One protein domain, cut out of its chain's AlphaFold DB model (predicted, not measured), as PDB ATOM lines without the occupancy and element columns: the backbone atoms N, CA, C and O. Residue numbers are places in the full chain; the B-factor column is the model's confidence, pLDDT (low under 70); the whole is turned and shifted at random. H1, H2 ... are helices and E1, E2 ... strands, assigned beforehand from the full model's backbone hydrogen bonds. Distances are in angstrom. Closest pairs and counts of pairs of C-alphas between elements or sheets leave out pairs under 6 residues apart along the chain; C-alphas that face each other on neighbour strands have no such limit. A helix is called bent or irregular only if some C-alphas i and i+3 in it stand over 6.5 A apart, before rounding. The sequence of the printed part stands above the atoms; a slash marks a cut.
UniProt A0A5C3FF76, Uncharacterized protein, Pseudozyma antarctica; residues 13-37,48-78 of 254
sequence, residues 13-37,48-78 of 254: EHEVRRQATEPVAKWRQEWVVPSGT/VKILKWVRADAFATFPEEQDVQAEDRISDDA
ATOM      1  N   GLU A  13     -41.188  15.399 -37.524       60.75
ATOM      2  CA  GLU A  13     -41.284  16.829 -37.839       60.75
ATOM      3  C   GLU A  13     -42.048  17.632 -36.771       60.75
ATOM      4  O   GLU A  13     -41.849  18.840 -36.624       60.75
ATOM      5  N   HIS A  14     -42.948  16.984 -36.027       56.28
ATOM      6  CA  HIS A  14     -43.639  17.575 -34.879       56.28
ATOM      7  C   HIS A  14     -42.869  17.388 -33.566       56.28
ATOM      8  O   HIS A  14     -42.994  18.240 -32.689       56.28
ATOM      9  N   GLU A  15     -42.071  16.326 -33.441       57.41
ATOM     10  CA  GLU A  15     -41.201  16.084 -32.282       57.41
ATOM     11  C   GLU A  15     -40.031  17.082 -32.245       57.41
ATOM     12  O   GLU A  15     -39.746  17.670 -31.207       57.41
ATOM     13  N   VAL A  16     -39.425  17.389 -33.398       59.59
ATOM     14  CA  VAL A  16     -38.343  18.387 -33.507       59.59
ATOM     15  C   VAL A  16     -38.829  19.788 -33.112       59.59
ATOM     16  O   VAL A  16     -38.153  20.488 -32.368       59.59
ATOM     17  N   ARG A  17     -40.052  20.182 -33.496       55.19
ATOM     18  CA  ARG A  17     -40.652  21.460 -33.052       55.19
ATOM     19  C   ARG A  17     -41.037  21.496 -31.569       55.19
ATOM     20  O   ARG A  17     -41.344  22.571 -31.062       55.19
ATOM     21  N   ARG A  18     -41.066  20.345 -30.890       53.62
ATOM     22  CA  ARG A  18     -41.299  20.231 -29.445       53.62
ATOM     23  C   ARG A  18     -40.021  20.209 -28.623       53.62
ATOM     24  O   ARG A  18     -40.129  20.272 -27.401       53.62
ATOM     25  N   GLN A  19     -38.845  20.242 -29.251       57.06
ATOM     26  CA  GLN A  19     -37.615  20.648 -28.578       57.06
ATOM     27  C   GLN A  19     -37.649  22.158 -28.301       57.06
ATOM     28  O   GLN A  19     -36.793  22.926 -28.723       57.06
ATOM     29  N   ALA A  20     -38.684  22.621 -27.603       52.09
ATOM     30  CA  ALA A  20     -38.575  23.850 -26.857       52.09
ATOM     31  C   ALA A  20     -37.470  23.580 -25.837       52.09
ATOM     32  O   ALA A  20     -37.660  22.774 -24.930       52.09
ATOM     33  N   THR A  21     -36.291  24.157 -26.061       63.56
ATOM     34  CA  THR A  21     -35.130  24.057 -25.177       63.56
ATOM     35  C   THR A  21     -35.535  24.585 -23.808       63.56
ATOM     36  O   THR A  21     -35.494  25.790 -23.547       63.56
ATOM     37  N   GLU A  22     -36.027  23.697 -22.947       64.38
ATOM     38  CA  GLU A  22     -36.451  24.086 -21.615       64.38
ATOM     39  C   GLU A  22     -35.217  24.574 -20.846       64.38
ATOM     40  O   GLU A  22     -34.165  23.926 -20.869       64.38
ATOM     41  N   PRO A  23     -35.297  25.739 -20.186       68.00
ATOM     42  CA  PRO A  23     -34.161  26.294 -19.473       68.00
ATOM     43  C   PRO A  23     -33.776  25.373 -18.309       68.00
ATOM     44  O   PRO A  23     -34.541  25.181 -17.361       68.00
ATOM     45  N   VAL A  24     -32.559  24.829 -18.344       78.56
ATOM     46  CA  VAL A  24     -32.061  23.922 -17.303       78.56
ATOM     47  C   VAL A  24     -31.642  24.743 -16.086       78.56
ATOM     48  O   VAL A  24     -30.903  25.722 -16.194       78.56
ATOM     49  N   ALA A  25     -32.113  24.376 -14.895       82.62
ATOM     50  CA  ALA A  25     -31.721  25.068 -13.669       82.62
ATOM     51  C   ALA A  25     -30.224  24.865 -13.383       82.62
ATOM     52  O   ALA A  25     -29.748  23.730 -13.348       82.62
ATOM     53  N   LYS A  26     -29.486  25.951 -13.119       87.62
ATOM     54  CA  LYS A  26     -28.102  25.852 -12.639       87.62
ATOM     55  C   LYS A  26     -28.086  25.597 -11.135       87.62
ATOM     56  O   LYS A  26     -28.871  26.175 -10.382       87.62
ATOM     57  N   TRP A  27     -27.146  24.769 -10.698       92.31
ATOM     58  CA  TRP A  27     -26.905  24.453  -9.292       92.31
ATOM     59  C   TRP A  27     -25.445  24.736  -8.957       92.31
ATOM     60  O   TRP A  27     -24.565  24.528  -9.789       92.31
ATOM     61  N   ARG A  28     -25.181  25.207  -7.739       91.62
ATOM     62  CA  ARG A  28     -23.822  25.404  -7.219       91.62
ATOM     63  C   ARG A  28     -23.692  24.803  -5.829       91.62
ATOM     64  O   ARG A  28     -24.666  24.776  -5.080       91.62
ATOM     65  N   GLN A  29     -22.499  24.343  -5.477       93.75
ATOM     66  CA  GLN A  29     -22.203  23.917  -4.112       93.75
ATOM     67  C   GLN A  29     -21.833  25.130  -3.254       93.75
ATOM     68  O   GLN A  29     -20.997  25.942  -3.643       93.75
ATOM     69  N   GLU A  30     -22.454  25.253  -2.085       90.88
ATOM     70  CA  GLU A  30     -22.231  26.348  -1.145       90.88
ATOM     71  C   GLU A  30     -22.141  25.812   0.290       90.88
ATOM     72  O   GLU A  30     -22.907  24.931   0.681       90.88
ATOM     73  N   TRP A  31     -21.205  26.335   1.087       94.19
ATOM     74  CA  TRP A  31     -21.088  26.008   2.511       94.19
ATOM     75  C   TRP A  31     -22.139  26.778   3.323       94.19
ATOM     76  O   TRP A  31     -21.983  27.974   3.565       94.19
ATOM     77  N   VAL A  32     -23.186  26.096   3.783       87.69
ATOM     78  CA  VAL A  32     -24.328  26.683   4.500       87.69
ATOM     79  C   VAL A  32     -24.302  26.283   5.976       87.69
ATOM     80  O   VAL A  32     -23.963  25.151   6.317       87.69
ATOM     81  N   VAL A  33     -24.674  27.207   6.864       88.81
ATOM     82  CA  VAL A  33     -24.932  26.910   8.283       88.81
ATOM     83  C   VAL A  33     -26.395  26.465   8.422       88.81
ATOM     84  O   VAL A  33     -27.282  27.238   8.050       88.81
ATOM     85  N   PRO A  34     -26.690  25.250   8.919       83.19
ATOM     86  CA  PRO A  34     -28.065  24.794   9.101       83.19
ATOM     87  C   PRO A  34     -28.832  25.685  10.083       83.19
ATOM     88  O   PRO A  34     -28.359  25.970  11.188       83.19
ATOM     89  N   SER A  35     -30.035  26.103   9.694       75.88
ATOM     90  CA  SER A  35     -30.954  26.829  10.573       75.88
ATOM     91  C   SER A  35     -31.328  25.953  11.775       75.88
ATOM     92  O   SER A  35     -31.655  24.782  11.601       75.88
ATOM     93  N   GLY A  36     -31.265  26.510  12.990       65.25
ATOM     94  CA  GLY A  36     -31.517  25.775  14.241       65.25
ATOM     95  C   GLY A  36     -30.262  25.342  15.011       65.25
ATOM     96  O   GLY A  36     -30.381  24.671  16.027       65.25
ATOM     97  N   THR A  37     -29.065  25.738  14.563       60.50
ATOM     98  CA  THR A  37     -27.798  25.523  15.301       60.50
ATOM     99  C   THR A  37     -27.419  26.679  16.236       60.50
ATOM    100  O   THR A  37     -26.386  26.630  16.904       60.50
ATOM    101  N   VAL A  48     -20.504  24.600  12.530       82.12
ATOM    102  CA  VAL A  48     -20.329  23.572  11.497       82.12
ATOM    103  C   VAL A  48     -21.061  24.027  10.235       82.12
ATOM    104  O   VAL A  48     -22.274  24.248  10.251       82.12
ATOM    105  N   LYS A  49     -20.318  24.176   9.136       90.88
ATOM    106  CA  LYS A  49     -20.882  24.417   7.805       90.88
ATOM    107  C   LYS A  49     -21.014  23.095   7.066       90.88
ATOM    108  O   LYS A  49     -20.124  22.253   7.140       90.88
ATOM    109  N   ILE A  50     -22.100  22.946   6.321       87.94
ATOM    110  CA  ILE A  50     -22.335  21.801   5.443       87.94
ATOM    111  C   ILE A  50     -22.292  22.252   3.988       87.94
ATOM    112  O   ILE A  50     -22.780  23.331   3.655       87.94
ATOM    113  N   LEU A  51     -21.706  21.438   3.117       94.94
ATOM    114  CA  LEU A  51     -21.719  21.703   1.685       94.94
ATOM    115  C   LEU A  51     -23.097  21.316   1.141       94.94
ATOM    116  O   LEU A  51     -23.522  20.169   1.276       94.94
ATOM    117  N   LYS A  52     -23.817  22.273   0.559       93.94
ATOM    118  CA  LYS A  52     -25.174  22.087   0.044       93.94
ATOM    119  C   LYS A  52     -25.254  22.542  -1.406       93.94
ATOM    120  O   LYS A  52     -24.750  23.605  -1.751       93.94
ATOM    121  N   TRP A  53     -25.949  21.776  -2.241       95.06
ATOM    122  CA  TRP A  53     -26.347  22.241  -3.567       95.06
ATOM    123  C   TRP A  53     -27.460  23.285  -3.435       95.06
ATOM    124  O   TRP A  53     -28.529  23.016  -2.884       95.06
ATOM    125  N   VAL A  54     -27.197  24.496  -3.908       89.38
ATOM    126  CA  VAL A  54     -28.129  25.623  -3.923       89.38
ATOM    127  C   VAL A  54     -28.442  25.957  -5.377       89.38
ATOM    128  O   VAL A  54     -27.543  26.006  -6.220       89.38
ATOM    129  N   ARG A  55     -29.729  26.160  -5.679       87.06
ATOM    130  CA  ARG A  55     -30.169  26.600  -7.006       87.06
ATOM    131  C   ARG A  55     -29.614  27.999  -7.259       87.06
ATOM    132  O   ARG A  55     -29.784  28.883  -6.425       87.06
ATOM    133  N   ALA A  56     -28.930  28.187  -8.378       84.62
ATOM    134  CA  ALA A  56     -28.493  29.505  -8.806       84.62
ATOM    135  C   ALA A  56     -29.669  30.254  -9.448       84.62
ATOM    136  O   ALA A  56     -30.497  29.640 -10.122       84.62
ATOM    137  N   ASP A  57     -29.700  31.582  -9.318       78.94
ATOM    138  CA  ASP A  57     -30.730  32.450  -9.921       78.94
ATOM    139  C   ASP A  57     -30.599  32.585 -11.454       78.94
ATOM    140  O   ASP A  57     -31.149  33.495 -12.071       78.94
ATOM    141  N   ALA A  58     -29.849  31.682 -12.089       76.94
ATOM    142  CA  ALA A  58     -29.586  31.667 -13.515       76.94
ATOM    143  C   ALA A  58     -29.960  30.310 -14.113       76.94
ATOM    144  O   ALA A  58     -29.762  29.256 -13.506       76.94
ATOM    145  N   PHE A  59     -30.438  30.335 -15.351       76.44
ATOM    146  CA  PHE A  59     -30.678  29.134 -16.137       76.44
ATOM    147  C   PHE A  59     -29.500  28.870 -17.081       76.44
ATOM    148  O   PHE A  59     -28.746  29.778 -17.457       76.44
ATOM    149  N   ALA A  60     -29.276  27.602 -17.402       69.44
ATOM    150  CA  ALA A  60     -28.438  27.180 -18.506       69.44
ATOM    151  C   ALA A  60     -29.317  27.110 -19.753       69.44
ATOM    152  O   ALA A  60     -30.337  26.422 -19.773       69.44
ATOM    153  N   THR A  61     -28.909  27.853 -20.772       68.62
ATOM    154  CA  THR A  61     -29.439  27.727 -22.123       68.62
ATOM    155  C   THR A  61     -28.346  27.060 -22.934       68.62
ATOM    156  O   THR A  61     -27.209  27.532 -22.915       68.62
ATOM    157  N   PHE A  62     -28.679  25.955 -23.589       64.69
ATOM    158  CA  PHE A  62     -27.765  25.227 -24.458       64.69
ATOM    159  C   PHE A  62     -28.103  25.604 -25.900       64.69
ATOM    160  O   PHE A  62     -29.138  25.162 -26.401       64.69
ATOM    161  N   PRO A  63     -27.322  26.486 -26.545       64.56
ATOM    162  CA  PRO A  63     -27.493  26.746 -27.964       64.56
ATOM    163  C   PRO A  63     -27.108  25.482 -28.746       64.56
ATOM    164  O   PRO A  63     -26.042  24.909 -28.521       64.56
ATOM    165  N   GLU A  64     -27.993  25.058 -29.648       61.12
ATOM    166  CA  GLU A  64     -27.908  23.820 -30.448       61.12
ATOM    167  C   GLU A  64     -26.575  23.681 -31.213       61.12
ATOM    168  O   GLU A  64     -26.087  22.586 -31.462       61.12
ATOM    169  N   GLU A  65     -25.919  24.801 -31.509       59.88
ATOM    170  CA  GLU A  65     -24.652  24.877 -32.243       59.88
ATOM    171  C   GLU A  65     -23.387  24.503 -31.442       59.88
ATOM    172  O   GLU A  65     -22.318  24.369 -32.036       59.88
ATOM    173  N   GLN A  66     -23.470  24.307 -30.119       54.75
ATOM    174  CA  GLN A  66     -22.313  23.914 -29.291       54.75
ATOM    175  C   GLN A  66     -22.206  22.409 -29.016       54.75
ATOM    176  O   GLN A  66     -21.137  21.959 -28.602       54.75
ATOM    177  N   ASP A  67     -23.260  21.630 -29.275       54.31
ATOM    178  CA  ASP A  67     -23.271  20.184 -28.996       54.31
ATOM    179  C   ASP A  67     -22.418  19.383 -30.001       54.31
ATOM    180  O   ASP A  67     -22.043  18.254 -29.737       54.31
ATOM    181  N   VAL A  68     -22.030  20.000 -31.126       54.84
ATOM    182  CA  VAL A  68     -21.215  19.391 -32.200       54.84
ATOM    183  C   VAL A  68     -19.702  19.437 -31.903       54.84
ATOM    184  O   VAL A  68     -18.886  18.925 -32.663       54.84
ATOM    185  N   GLN A  69     -19.290  20.115 -30.829       53.38
ATOM    186  CA  GLN A  69     -17.875  20.340 -30.488       53.38
ATOM    187  C   GLN A  69     -17.406  19.495 -29.289       53.38
ATOM    188  O   GLN A  69     -16.247  19.607 -28.880       53.38
ATOM    189  N   ALA A  70     -18.282  18.681 -28.691       53.03
ATOM    190  CA  ALA A  70     -17.933  17.849 -27.541       53.03
ATOM    191  C   ALA A  70     -17.169  16.581 -27.957       53.03
ATOM    192  O   ALA A  70     -16.290  16.128 -27.225       53.03
ATOM    193  N   GLU A  71     -17.429  16.052 -29.151       54.28
ATOM    194  CA  GLU A  71     -16.771  14.857 -29.683       54.28
ATOM    195  C   GLU A  71     -15.304  15.090 -30.072       54.28
ATOM    196  O   GLU A  71     -14.543  14.130 -30.143       54.28
ATOM    197  N   ASP A  72     -14.887  16.344 -30.276       49.81
ATOM    198  CA  ASP A  72     -13.513  16.694 -30.677       49.81
ATOM    199  C   ASP A  72     -12.614  17.076 -29.480       49.81
ATOM    200  O   ASP A  72     -11.392  17.131 -29.586       49.81
ATOM    201  N   ARG A  73     -13.194  17.299 -28.289       51.62
ATOM    202  CA  ARG A  73     -12.444  17.714 -27.082       51.62
ATOM    203  C   ARG A  73     -11.972  16.570 -26.191       51.62
ATOM    204  O   ARG A  73     -11.168  16.794 -25.293       51.62
ATOM    205  N   ILE A  74     -12.405  15.341 -26.458       56.50
ATOM    206  CA  ILE A  74     -11.973  14.150 -25.705       56.50
ATOM    207  C   ILE A  74     -10.499  13.789 -25.966       56.50
ATOM    208  O   ILE A  74      -9.941  12.947 -25.270       56.50
ATOM    209  N   SER A  75      -9.855  14.412 -26.959       53.72
ATOM    210  CA  SER A  75      -8.429  14.208 -27.251       53.72
ATOM    211  C   SER A  75      -7.481  15.098 -26.438       53.72
ATOM    212  O   SER A  75      -6.285  14.824 -26.434       53.72
ATOM    213  N   ASP A  76      -7.987  16.113 -25.725       50.84
ATOM    214  CA  ASP A  76      -7.153  17.074 -24.973       50.84
ATOM    215  C   ASP A  76      -7.246  16.907 -23.438       50.84
ATOM    216  O   ASP A  76      -6.618  17.642 -22.683       50.84
ATOM    217  N   ASP A  77      -7.985  15.901 -22.949       48.09
ATOM    218  CA  ASP A  77      -8.061  15.554 -21.513       48.09
ATOM    219  C   ASP A  77      -7.052  14.453 -21.117       48.09
ATOM    220  O   ASP A  77      -7.182  13.771 -20.104       48.09
ATOM    221  N   ALA A  78      -6.005  14.273 -21.928       51.34
ATOM    222  CA  ALA A  78      -4.840  13.446 -21.597       51.34
ATOM    223  C   ALA A  78      -3.752  14.231 -20.834       51.34
ATOM    224  O   ALA A  78      -2.689  13.686 -20.534       51.34
TER     225      ALA A  78
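What this domain is: This is residues 13 to 37 and 48 to 78 of the 254 residues of an uncharacterized protein of Pseudozyma antarctica (UniProt A0A5C3FF76). A long, narrow two-stranded ribbon, E1 beside E2, forks at one end into two arms that run away from each other. One arm leads to the short helix H1, with residues 13 to 20 sticking out free; the other leads through the short helix H2 to a tail, with residues 65 to 78 sticking out free. The other end of the ribbon is open at a cut in the chain. The printed part has 56 residues with two named helices and two named strands, in the order H1, E1, E2, H2; the sheet, E1 - E2, is antiparallel and the class is mixed, helices and strands. The whole is extended and flat, with a radius of gyration of the C-alphas of 18.1 A and spans of 55 by 38 by 15 A.

Where its parts are: E1 is residues 24 to 32, 23.3 A from first to last C-alpha, beginning at C-alpha 24 (-32.061, 23.922, -17.303). E2, residues 50 to 60, is 25.3 A long and ends at C-alpha 60 (-28.438, 27.180, -18.506). E1 bends by 51 degrees at residue 29, and E2 bends by 76 degrees at residue 57. H1 is residues 13 to 16, with C-alpha 13 at (-41.284, 16.829, -37.839). H2 is residues 64 to 69, 10.6 A long; it is neither bent nor irregular, but only just: C-alphas 65 and 68 are 6.5 A apart.

How they stand to each other: E1 and E2 are antiparallel neighbours, with 152 degrees between their directions. Near the cut, the C-alphas of Val 32 and Ile 50 face each other at 5.4 A, and N 32 and O 50 are within hydrogen-bond range at 2.8 A. At the fork, the C-alphas of Val 24 and Ala 60 face each other at 5.0 A, and N 60 and O 24 are 2.8 A apart, within hydrogen-bond range. H1 and H2 are apart, H1 is apart from E2, and H2 is apart from E1. H1 is too short for any O i to N i+4 pair; in H2, 0 of 2 such pairs and 1 of 3 O i to N i+3 pairs are within hydrogen-bond range.

The domain as a whole: The two C-alphas farthest apart are those of Glu 13 and Thr 37, at 55.5 A. Residues 38 to 47 are not printed, in the link across the cut from E1 to E2, and C-alphas 37 and 48 are 8.6 A apart. Of the links that are printed whole, H1 to E1 is short, E2 to H2 is tight, and none is long. The mean pLDDT of the printed part is 70.2; residues 13 to 23, 36 to 37 and 60 to 78 are under 70.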